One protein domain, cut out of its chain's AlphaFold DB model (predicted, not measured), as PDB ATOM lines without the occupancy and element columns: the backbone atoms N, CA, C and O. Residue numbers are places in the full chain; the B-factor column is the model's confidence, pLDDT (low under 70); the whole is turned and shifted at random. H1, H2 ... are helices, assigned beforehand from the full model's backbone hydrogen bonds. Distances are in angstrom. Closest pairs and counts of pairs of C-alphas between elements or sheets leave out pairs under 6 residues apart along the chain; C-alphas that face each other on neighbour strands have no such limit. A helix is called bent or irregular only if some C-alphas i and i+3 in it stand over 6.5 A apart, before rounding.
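This is residues 9 to 91 of the 168 residues of the protein "RNase H type-1 domain-containing protein" of Rhizophagus irregularis (strain DAOM 181602 / DAOM 197198 / MUCL 43194) (UniProt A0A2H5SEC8). With little regular structure, the backbone makes a wide, open ring, with H1 on one side, H2 on the opposite side, and long unnamed stretches, residues 30 to 45 and 60 to 91, closing it. The printed part has 83 residues with two named helices, H1 then H2, and no named strand; 27 residues are in named elements, class all helix. It is loose, with a radius of gyration of the C-alphas of 15.9 A and spans of 43 by 33 by 22 A.

H1, residues 17 to 29, and H2, residues 46 to 59, are apart, with no C-alphas within 8 A, and are joined by a long link of 16 residues. In both, every O i to N i+4 pair is within hydrogen-bond range. Residues 81 to 82 pair antiparallel with 86 to 87.

H1 begins at C-alpha 17 (-47.318, -23.303, 1.152) and is 17.9 A long. H2, 20.0 A long, ends at C-alpha 59 (-41.158, -3.475, -0.296).

The farthest C-alphas, of Asn 44 and Asn 83, are 45.1 A apart. Residues 33 to 38 and 53 to 65 stand free. The printed part has no cut; pLDDT is under 70 at residues 75 to 77.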
ATOM      1  N   ARG A   9     -53.778 -32.703   1.603       79.88
ATOM      2  CA  ARG A   9     -54.830 -31.868   1.028       79.88
ATOM      3  C   ARG A   9     -55.012 -30.541   1.761       79.88
ATOM      4  O   ARG A   9     -55.332 -29.547   1.116       79.88
ATOM      5  N   GLN A  10     -54.906 -30.517   3.088       82.88
ATOM      6  CA  GLN A  10     -55.009 -29.273   3.858       82.88
ATOM      7  C   GLN A  10     -53.792 -28.383   3.612       82.88
ATOM      8  O   GLN A  10     -53.965 -27.185   3.405       82.88
ATOM      9  N   LYS A  11     -52.597 -28.975   3.524       80.25
ATOM     10  CA  LYS A  11     -51.353 -28.263   3.212       80.25
ATOM     11  C   LYS A  11     -51.432 -27.528   1.869       80.25
ATOM     12  O   LYS A  11     -51.171 -26.335   1.804       80.25
ATOM     13  N   LEU A  12     -51.943 -28.187   0.827       81.25
ATOM     14  CA  LEU A  12     -52.154 -27.578  -0.499       81.25
ATOM     15  C   LEU A  12     -53.248 -26.498  -0.551       81.25
ATOM     16  O   LEU A  12     -53.404 -25.809  -1.560       81.25
ATOM     17  N   LYS A  13     -54.048 -26.349   0.508       86.50
ATOM     18  CA  LYS A  13     -55.022 -25.255   0.629       86.50
ATOM     19  C   LYS A  13     -54.449 -24.035   1.346       86.50
ATOM     20  O   LYS A  13     -55.085 -22.983   1.289       86.50
ATOM     21  N   GLN A  14     -53.308 -24.176   2.017       87.31
ATOM     22  CA  GLN A  14     -52.636 -23.082   2.701       87.31
ATOM     23  C   GLN A  14     -52.065 -22.106   1.672       87.31
ATOM     24  O   GLN A  14     -51.526 -22.507   0.641       87.31
ATOM     25  N   LEU A  15     -52.223 -20.813   1.945       89.88
ATOM     26  CA  LEU A  15     -51.579 -19.775   1.153       89.88
ATOM     27  C   LEU A  15     -50.068 -19.820   1.381       89.88
ATOM     28  O   LEU A  15     -49.614 -19.983   2.517       89.88
ATOM     29  N   ASN A  16     -49.313 -19.630   0.305       89.56
ATOM     30  CA  ASN A  16     -47.858 -19.578   0.303       89.56
ATOM     31  C   ASN A  16     -47.222 -20.861   0.865       89.56
ATOM     32  O   ASN A  16     -46.243 -20.800   1.610       89.56
ATOM     33  N   PHE A  17     -47.781 -22.039   0.554       88.06
ATOM     34  CA  PHE A  17     -47.318 -23.303   1.152       88.06
ATOM     35  C   PHE A  17     -45.841 -23.605   0.848       88.06
ATOM     36  O   PHE A  17     -45.181 -24.254   1.653       88.06
ATOM     37  N   LEU A  18     -45.295 -23.096  -0.263       88.56
ATOM     38  CA  LEU A  18     -43.870 -23.222  -0.589       88.56
ATOM     39  C   LEU A  18     -42.963 -22.470   0.385       88.56
ATOM     40  O   LEU A  18     -41.877 -22.951   0.694       88.56
ATOM     41  N   LEU A  19     -43.398 -21.302   0.864       90.19
ATOM     42  CA  LEU A  19     -42.651 -20.534   1.856       90.19
ATOM     43  C   LEU A  19     -42.619 -21.275   3.190       90.19
ATOM     44  O   LEU A  19     -41.570 -21.371   3.821       90.19
ATOM     45  N   TRP A  20     -43.750 -21.856   3.586       89.38
ATOM     46  CA  TRP A  20     -43.826 -22.696   4.779       89.38
ATOM     47  C   TRP A  20     -42.950 -23.944   4.659       89.38
ATOM     48  O   TRP A  20     -42.213 -24.254   5.592       89.38
ATOM     49  N   ASP A  21     -42.971 -24.611   3.504       88.31
ATOM     50  CA  ASP A  21     -42.100 -25.756   3.226       88.31
ATOM     51  C   ASP A  21     -40.625 -25.384   3.325       88.31
ATOM     52  O   ASP A  21     -39.868 -26.100   3.975       88.31
ATOM     53  N   LEU A  22     -40.229 -24.239   2.764       90.75
ATOM     54  CA  LEU A  22     -38.867 -23.731   2.889       90.75
ATOM     55  C   LEU A  22     -38.490 -23.475   4.357       90.75
ATOM     56  O   LEU A  22     -37.419 -23.895   4.786       90.75
ATOM     57  N   ILE A  23     -39.355 -22.818   5.136       91.88
ATOM     58  CA  ILE A  23     -39.096 -22.532   6.556       91.88
ATOM     59  C   ILE A  23     -38.897 -23.834   7.340       91.88
ATOM     60  O   ILE A  23     -37.900 -23.979   8.044       91.88
ATOM     61  N   PHE A  24     -39.804 -24.805   7.199       90.00
ATOM     62  CA  PHE A  24     -39.690 -26.082   7.907       90.00
ATOM     63  C   PHE A  24     -38.489 -26.902   7.442       90.00
ATOM     64  O   PHE A  24     -37.806 -27.511   8.267       90.00
ATOM     65  N   PHE A  25     -38.195 -26.881   6.142       91.25
ATOM     66  CA  PHE A  25     -36.996 -27.493   5.591       91.25
ATOM     67  C   PHE A  25     -35.734 -26.906   6.231       91.25
ATOM     68  O   PHE A  25     -34.898 -27.669   6.708       91.25
ATOM     69  N   LEU A  26     -35.620 -25.576   6.319       92.94
ATOM     70  CA  LEU A  26     -34.466 -24.904   6.922       92.94
ATOM     71  C   LEU A  26     -34.328 -25.207   8.415       92.94
ATOM     72  O   LEU A  26     -33.222 -25.501   8.865       92.94
ATOM     73  N   ILE A  27     -35.429 -25.185   9.172       94.75
ATOM     74  CA  ILE A  27     -35.436 -25.536  10.602       94.75
ATOM     75  C   ILE A  27     -34.884 -26.949  10.806       94.75
ATOM     76  O   ILE A  27     -33.981 -27.142  11.620       94.75
ATOM     77  N   ASN A  28     -35.385 -27.914  10.031       91.75
ATOM     78  CA  ASN A  28     -34.957 -29.307  10.122       91.75
ATOM     79  C   ASN A  28     -33.506 -29.483   9.662       91.75
ATOM     80  O   ASN A  28     -32.702 -30.076  10.371       91.75
ATOM     81  N   GLN A  29     -33.140 -28.935   8.500       93.38
ATOM     82  CA  GLN A  29     -31.798 -29.079   7.931       93.38
ATOM     83  C   GLN A  29     -30.720 -28.459   8.829       93.38
ATOM     84  O   GLN A  29     -29.583 -28.930   8.853       93.38
ATOM     85  N   LYS A  30     -31.054 -27.384   9.548       95.56
ATOM     86  CA  LYS A  30     -30.135 -26.669  10.437       95.56
ATOM     87  C   LYS A  30     -30.278 -27.071  11.908       95.56
ATOM     88  O   LYS A  30     -29.594 -26.482  12.738       95.56
ATOM     89  N   ASN A  31     -31.119 -28.061  12.228       96.12
ATOM     90  CA  ASN A  31     -31.401 -28.513  13.595       96.12
ATOM     91  C   ASN A  31     -31.737 -27.354  14.553       96.12
ATOM     92  O   ASN A  31     -31.227 -27.281  15.672       96.12
ATOM     93  N   LEU A  32     -32.568 -26.412  14.102       97.19
ATOM     94  CA  LEU A  32     -32.890 -25.214  14.876       97.19
ATOM     95  C   LEU A  32     -33.956 -25.508  15.930       97.19
ATOM     96  O   LEU A  32     -35.028 -26.031  15.623       97.19
ATOM     97  N   LEU A  33     -33.703 -25.070  17.162       96.69
ATOM     98  CA  LEU A  33     -34.745 -24.921  18.170       96.69
ATOM     99  C   LEU A  33     -35.368 -23.529  18.027       96.69
ATOM    100  O   LEU A  33     -34.725 -22.525  18.319       96.69
ATOM    101  N   VAL A  34     -36.618 -23.470  17.571       95.12
ATOM    102  CA  VAL A  34     -37.322 -22.204  17.322       95.12
ATOM    103  C   VAL A  34     -38.360 -21.942  18.409       95.12
ATOM    104  O   VAL A  34     -39.240 -22.769  18.655       95.12
ATOM    105  N   THR A  35     -38.291 -20.759  19.013       96.25
ATOM    106  CA  THR A  35     -39.324 -20.199  19.889       96.25
ATOM    107  C   THR A  35     -39.956 -18.986  19.208       96.25
ATOM    108  O   THR A  35     -39.269 -18.168  18.600       96.25
ATOM    109  N   LEU A  36     -41.285 -18.882  19.261       94.56
ATOM    110  CA  LEU A  36     -42.015 -17.763  18.669       94.56
ATOM    111  C   LEU A  36     -42.402 -16.777  19.767       94.56
ATOM    112  O   LEU A  36     -43.066 -17.155  20.732       94.56
ATOM    113  N   PHE A  37     -42.018 -15.514  19.596       93.44
ATOM    114  CA  PHE A  37     -42.383 -14.420  20.488       93.44
ATOM    115  C   PHE A  37     -43.075 -13.320  19.688       93.44
ATOM    116  O   PHE A  37     -42.566 -12.868  18.664       93.44
ATOM    117  N   LYS A  38     -44.259 -12.902  20.141       94.75
ATOM    118  CA  LYS A  38     -45.020 -11.830  19.495       94.75
ATOM    119  C   LYS A  38     -44.643 -10.494  20.128       94.75
ATOM    120  O   LYS A  38     -44.852 -10.309  21.321       94.75
ATOM    121  N   VAL A  39     -44.168  -9.559  19.309       93.50
ATOM    122  CA  VAL A  39     -43.854  -8.182  19.714       93.50
ATOM    123  C   VAL A  39     -44.962  -7.245  19.207       93.50
ATOM    124  O   VAL A  39     -45.406  -7.411  18.067       93.50
ATOM    125  N   PRO A  40     -45.470  -6.298  20.018       92.19
ATOM    126  CA  PRO A  40     -46.363  -5.251  19.527       92.19
ATOM    127  C   PRO A  40     -45.653  -4.343  18.514       92.19
ATOM    128  O   PRO A  40     -44.478  -4.026  18.673       92.19
ATOM    129  N   GLY A  41     -46.366  -3.892  17.482       89.38
ATOM    130  CA  GLY A  41     -45.815  -2.908  16.548       89.38
ATOM    131  C   GLY A  41     -45.514  -1.582  17.252       89.38
ATOM    132  O   GLY A  41     -46.244  -1.193  18.163       89.38
ATOM    133  N   HIS A  42     -44.453  -0.896  16.817       84.25
ATOM    134  CA  HIS A  42     -44.035   0.411  17.344       84.25
ATOM    135  C   HIS A  42     -43.792   0.432  18.863       84.25
ATOM    136  O   HIS A  42     -43.987   1.452  19.519       84.25
ATOM    137  N   SER A  43     -43.361  -0.693  19.439       89.19
ATOM    138  CA  SER A  43     -43.048  -0.798  20.867       89.19
ATOM    139  C   SER A  43     -41.620  -0.354  21.218       89.19
ATOM    140  O   SER A  43     -41.130  -0.731  22.281       89.19
ATOM    141  N   ASN A  44     -40.930   0.364  20.323       90.81
ATOM    142  CA  ASN A  44     -39.520   0.757  20.446       90.81
ATOM    143  C   ASN A  44     -38.569  -0.430  20.704       90.81
ATOM    144  O   ASN A  44     -37.619  -0.330  21.484       90.81
ATOM    145  N   ASN A  45     -38.851  -1.592  20.102       95.38
ATOM    146  CA  ASN A  45     -37.938  -2.727  20.167       95.38
ATOM    147  C   ASN A  45     -36.906  -2.589  19.045       95.38
ATOM    148  O   ASN A  45     -37.248  -2.786  17.882       95.38
ATOM    149  N   LEU A  46     -35.649  -2.321  19.415       95.38
ATOM    150  CA  LEU A  46     -34.551  -2.025  18.485       95.38
ATOM    151  C   LEU A  46     -34.494  -2.980  17.280       95.38
ATOM    152  O   LEU A  46     -34.497  -2.529  16.140       95.38
ATOM    153  N   TYR A  47     -34.485  -4.295  17.524       95.19
ATOM    154  CA  TYR A  47     -34.337  -5.291  16.458       95.19
ATOM    155  C   TYR A  47     -35.595  -5.441  15.599       95.19
ATOM    156  O   TYR A  47     -35.504  -5.696  14.400       95.19
ATOM    157  N   ASN A  48     -36.779  -5.285  16.193       95.06
ATOM    158  CA  ASN A  48     -38.027  -5.283  15.439       95.06
ATOM    159  C   ASN A  48     -38.141  -4.036  14.550       95.06
ATOM    160  O   ASN A  48     -38.582  -4.143  13.409       95.06
ATOM    161  N   ASP A  49     -37.731  -2.875  15.057       93.75
ATOM    162  CA  ASP A  49     -37.780  -1.608  14.324       93.75
ATOM    163  C   ASP A  49     -36.752  -1.590  13.176       93.75
ATOM    164  O   ASP A  49     -37.043  -1.109  12.076       93.75
ATOM    165  N   GLU A  50     -35.577  -2.191  13.386       95.12
ATOM    166  CA  GLU A  50     -34.596  -2.435  12.324       95.12
ATOM    167  C   GLU A  50     -35.156  -3.382  11.249       95.12
ATOM    168  O   GLU A  50     -35.099  -3.073  10.056       95.12
ATOM    169  N   ALA A  51     -35.777  -4.497  11.652       95.12
ATOM    170  CA  ALA A  51     -36.414  -5.430  10.722       95.12
ATOM    171  C   ALA A  51     -37.559  -4.779   9.920       95.12
ATOM    172  O   ALA A  51     -37.660  -5.005   8.714       95.12
ATOM    173  N   ASP A  52     -38.393  -3.944  10.552       94.31
ATOM    174  CA  ASP A  52     -39.456  -3.178   9.886       94.31
ATOM    175  C   ASP A  52     -38.882  -2.177   8.869       94.31
ATOM    176  O   ASP A  52     -39.374  -2.072   7.743       94.31
ATOM    177  N   THR A  53     -37.789  -1.494   9.223       94.75
ATOM    178  CA  THR A  53     -37.089  -0.564   8.324       94.75
ATOM    179  C   THR A  53     -36.558  -1.282   7.082       94.75
ATOM    180  O   THR A  53     -36.783  -0.828   5.956       94.75
ATOM    181  N   LEU A  54     -35.912  -2.438   7.261       95.44
ATOM    182  CA  LEU A  54     -35.415  -3.257   6.152       95.44
ATOM    183  C   LEU A  54     -36.557  -3.824   5.297       95.44
ATOM    184  O   LEU A  54     -36.469  -3.809   4.069       95.44
ATOM    185  N   ALA A  55     -37.649  -4.276   5.920       94.38
ATOM    186  CA  ALA A  55     -38.821  -4.773   5.205       94.38
ATOM    187  C   ALA A  55     -39.471  -3.678   4.341       94.38
ATOM    188  O   ALA A  55     -39.832  -3.941   3.194       94.38
ATOM    189  N   LYS A  56     -39.559  -2.440   4.846       94.69
ATOM    190  CA  LYS A  56     -40.045  -1.277   4.085       94.69
ATOM    191  C   LYS A  56     -39.146  -0.946   2.900       94.69
ATOM    192  O   LYS A  56     -39.652  -0.748   1.801       94.69
ATOM    193  N   ALA A  57     -37.827  -0.942   3.096       94.50
ATOM    194  CA  ALA A  57     -36.884  -0.747   1.998       94.50
ATOM    195  C   ALA A  57     -37.054  -1.833   0.918       94.50
ATOM    196  O   ALA A  57     -37.129  -1.526  -0.272       94.50
ATOM    197  N   GLY A  58     -37.201  -3.092   1.337       94.06
ATOM    198  CA  GLY A  58     -37.443  -4.226   0.446       94.06
ATOM    199  C   GLY A  58     -38.792  -4.179  -0.280       94.06
ATOM    200  O   GLY A  58     -38.881  -4.630  -1.417       94.06
ATOM    201  N   ALA A  59     -39.831  -3.591   0.318       93.88
ATOM    202  CA  ALA A  59     -41.158  -3.475  -0.296       93.88
ATOM    203  C   ALA A  59     -41.172  -2.621  -1.580       93.88
ATOM    204  O   ALA A  59     -42.115  -2.706  -2.364       93.88
ATOM    205  N   HIS A  60     -40.134  -1.809  -1.805       92.69
ATOM    206  CA  HIS A  60     -39.963  -1.018  -3.025       92.69
ATOM    207  C   HIS A  60     -39.240  -1.768  -4.157       92.69
ATOM    208  O   HIS A  60     -39.192  -1.264  -5.284       92.69
ATOM    209  N   ILE A  61     -38.702  -2.961  -3.888       94.44
ATOM    210  CA  ILE A  61     -38.058  -3.820  -4.887       94.44
ATOM    211  C   ILE A  61     -39.140  -4.419  -5.796       94.44
ATOM    212  O   ILE A  61     -40.162  -4.919  -5.324       94.44
ATOM    213  N   ARG A  62     -38.936  -4.346  -7.116       91.75
ATOM    214  CA  ARG A  62     -39.917  -4.817  -8.114       91.75
ATOM    215  C   ARG A  62     -39.710  -6.278  -8.484       91.75
ATOM    216  O   ARG A  62     -40.642  -6.945  -8.931       91.75
ATOM    217  N   GLU A  63     -38.488  -6.761  -8.326       89.19
ATOM    218  CA  GLU A  63     -38.096  -8.128  -8.601       89.19
ATOM    219  C   GLU A  63     -38.743  -9.071  -7.573       89.19
ATOM    220  O   GLU A  63     -38.556  -8.901  -6.365       89.19
ATOM    221  N   PRO A  64     -39.505 -10.085  -8.015       83.31
ATOM    222  CA  PRO A  64     -40.139 -11.012  -7.096       83.31
ATOM    223  C   PRO A  64     -39.103 -11.925  -6.437       83.31
ATOM    224  O   PRO A  64     -38.168 -12.412  -7.076       83.31
ATOM    225  N   ILE A  65     -39.328 -12.250  -5.164       85.00
ATOM    226  CA  ILE A  65     -38.587 -13.316  -4.491       85.00
ATOM    227  C   ILE A  65     -39.121 -14.659  -4.995       85.00
ATOM    228  O   ILE A  65     -40.269 -15.026  -4.741       85.00
ATOM    229  N   ILE A  66     -38.276 -15.406  -5.707       84.44
ATOM    230  CA  ILE A  66     -38.633 -16.706  -6.279       84.44
ATOM    231  C   ILE A  66     -38.061 -17.820  -5.409       84.44
ATOM    232  O   ILE A  66     -36.848 -17.977  -5.275       84.44
ATOM    233  N   ILE A  67     -38.945 -18.653  -4.864       85.94
ATOM    234  CA  ILE A  67     -38.545 -19.823  -4.085       85.94
ATOM    235  C   ILE A  67     -38.255 -20.990  -5.030       85.94
ATOM    236  O   ILE A  67     -39.153 -21.522  -5.688       85.94
ATOM    237  N   ASN A  68     -37.000 -21.443  -5.064       86.62
ATOM    238  CA  ASN A  68     -36.642 -22.652  -5.798       86.62
ATOM    239  C   ASN A  68     -37.021 -23.910  -5.003       86.62
ATOM    240  O   ASN A  68     -36.218 -24.486  -4.272       86.62
ATOM    241  N   HIS A  69     -38.247 -24.375  -5.222       84.62
ATOM    242  CA  HIS A  69     -38.792 -25.592  -4.618       84.62
ATOM    243  C   HIS A  69     -38.004 -26.885  -4.891       84.62
ATOM    244  O   HIS A  69     -38.202 -27.867  -4.181       84.62
ATOM    245  N   LYS A  70     -37.094 -26.922  -5.879       85.88
ATOM    246  CA  LYS A  70     -36.365 -28.151  -6.239       85.88
ATOM    247  C   LYS A  70     -35.460 -28.646  -5.110       85.88
ATOM    248  O   LYS A  70     -35.232 -29.843  -5.015       85.88
ATOM    249  N   PHE A  71     -34.998 -27.751  -4.238       84.44
ATOM    250  CA  PHE A  71     -34.133 -28.102  -3.107       84.44
ATOM    251  C   PHE A  71     -34.856 -28.840  -1.974       84.44
ATOM    252  O   PHE A  71     -34.211 -29.513  -1.178       84.44
ATOM    253  N   PHE A  72     -36.184 -28.740  -1.911       82.50
ATOM    254  CA  PHE A  72     -37.005 -29.356  -0.864       82.50
ATOM    255  C   PHE A  72     -38.236 -30.084  -1.435       82.50
ATOM    256  O   PHE A  72     -39.178 -30.417  -0.717       82.50
ATOM    257  N   ALA A  73     -38.214 -30.387  -2.737       73.50
ATOM    258  CA  ALA A  73     -39.316 -31.007  -3.475       73.50
ATOM    259  C   ALA A  73     -39.699 -32.391  -2.936       73.50
ATOM    260  O   ALA A  73     -40.866 -32.768  -2.991       73.50
ATOM    261  N   HIS A  74     -38.739 -33.119  -2.360       70.44
ATOM    262  CA  HIS A  74     -38.956 -34.437  -1.757       70.44
ATOM    263  C   HIS A  74     -39.955 -34.417  -0.587       70.44
ATOM    264  O   HIS A  74     -40.476 -35.462  -0.211       70.44
ATOM    265  N   GLN A  75     -40.226 -33.240  -0.012       64.62
ATOM    266  CA  GLN A  75     -41.110 -33.058   1.143       64.62
ATOM    267  C   GLN A  75     -42.490 -32.485   0.769       64.62
ATOM    268  O   GLN A  75     -43.332 -32.272   1.650       64.62
ATOM    269  N   SER A  76     -42.742 -32.213  -0.517       65.62
ATOM    270  CA  SER A  76     -43.961 -31.536  -0.966       65.62
ATOM    271  C   SER A  76     -44.817 -32.410  -1.882       65.62
ATOM    272  O   SER A  76     -44.346 -33.322  -2.558       65.62
ATOM    273  N   LEU A  77     -46.119 -32.140  -1.876       65.88
ATOM    274  CA  LEU A  77     -47.139 -33.004  -2.461       65.88
ATOM    275  C   LEU A  77     -47.667 -32.383  -3.748       65.88
ATOM    276  O   LEU A  77     -48.594 -31.597  -3.689       65.88
ATOM    277  N   GLY A  78     -47.101 -32.751  -4.897       72.62
ATOM    278  CA  GLY A  78     -47.613 -32.376  -6.221       72.62
ATOM    279  C   GLY A  78     -47.571 -30.870  -6.525       72.62
ATOM    280  O   GLY A  78     -48.324 -30.074  -5.974       72.62
ATOM    281  N   PHE A  79     -46.736 -30.471  -7.481       80.88
ATOM    282  CA  PHE A  79     -46.636 -29.074  -7.898       80.88
ATOM    283  C   PHE A  79     -47.414 -28.820  -9.188       80.88
ATOM    284  O   PHE A  79     -47.150 -29.441 -10.216       80.88
ATOM    285  N   ALA A  80     -48.339 -27.863  -9.147       86.44
ATOM    286  CA  ALA A  80     -48.932 -27.282 -10.345       86.44
ATOM    287  C   ALA A  80     -48.180 -25.991 -10.681       86.44
ATOM    288  O   ALA A  80     -47.983 -25.156  -9.803       86.44
ATOM    289  N   SER A  81     -47.767 -25.812 -11.934       85.88
ATOM    290  CA  SER A  81     -47.164 -24.560 -12.405       85.88
ATOM    291  C   SER A  81     -47.971 -23.988 -13.558       85.88
ATOM    292  O   SER A  81     -48.552 -24.735 -14.346       85.88
ATOM    293  N   TRP A  82     -48.002 -22.662 -13.658       85.06
ATOM    294  CA  TRP A  82     -48.617 -21.973 -14.786       85.06
ATOM    295  C   TRP A  82     -47.542 -21.501 -15.757       85.06
ATOM    296  O   TRP A  82     -46.587 -20.839 -15.348       85.06
ATOM    297  N   ASN A  83     -47.679 -21.859 -17.036       83.56
ATOM    298  CA  ASN A  83     -46.748 -21.490 -18.110       83.56
ATOM    299  C   ASN A  83     -45.264 -21.772 -17.804       83.56
ATOM    300  O   ASN A  83     -44.387 -21.087 -18.318       83.56
ATOM    301  N   ARG A  84     -44.969 -22.766 -16.950       79.62
ATOM    302  CA  ARG A  84     -43.610 -23.076 -16.457       79.62
ATOM    303  C   ARG A  84     -42.891 -21.887 -15.788       79.62
ATOM    304  O   ARG A  84     -41.678 -21.952 -15.617       79.62
ATOM    305  N   LEU A  85     -43.616 -20.834 -15.401       78.31
ATOM    306  CA  LEU A  85     -43.055 -19.651 -14.743       78.31
ATOM    307  C   LEU A  85     -42.802 -19.948 -13.265       78.31
ATOM    308  O   LEU A  85     -41.661 -20.025 -12.820       78.31
ATOM    309  N   HIS A  86     -43.881 -20.187 -12.516       83.25
ATOM    310  CA  HIS A  86     -43.836 -20.453 -11.082       83.25
ATOM    311  C   HIS A  86     -44.873 -21.492 -10.673       83.25
ATOM    312  O   HIS A  86     -45.889 -21.701 -11.345       83.25
ATOM    313  N   VAL A  87     -44.593 -22.148  -9.550       87.88
ATOM    314  CA  VAL A  87     -45.541 -23.050  -8.907       87.88
ATOM    315  C   VAL A  87     -46.651 -22.240  -8.254       87.88
ATOM    316  O   VAL A  87     -46.412 -21.223  -7.609       87.88
ATOM    317  N   ILE A  88     -47.875 -22.721  -8.427       89.38
ATOM    318  CA  ILE A  88     -49.070 -22.189  -7.791       89.38
ATOM    319  C   ILE A  88     -49.031 -22.631  -6.327       89.38
ATOM    320  O   ILE A  88     -49.368 -23.764  -5.992       89.38
ATOM    321  N   ASP A  89     -48.607 -21.726  -5.455       88.62
ATOM    322  CA  ASP A  89     -48.332 -21.960  -4.033       88.62
ATOM    323  C   ASP A  89     -49.559 -21.781  -3.120       88.62
ATOM    324  O   ASP A  89     -49.464 -21.409  -1.949       88.62
ATOM    325  N   ARG A  90     -50.742 -22.039  -3.672       88.44
ATOM    326  CA  ARG A  90     -52.044 -21.876  -3.021       88.44
ATOM    327  C   ARG A  90     -53.018 -22.926  -3.531       88.44
ATOM    328  O   ARG A  90     -52.686 -23.737  -4.391       88.44
ATOM    329  N   ASN A  91     -54.261 -22.870  -3.058       90.62
ATOM    330  CA  ASN A  91     -55.319 -23.761  -3.521       90.62
ATOM    331  C   ASN A  91     -55.492 -23.695  -5.052       90.62
ATOM    332  O   ASN A  91     -56.098 -22.758  -5.573       90.62
TER     333      ASN A  91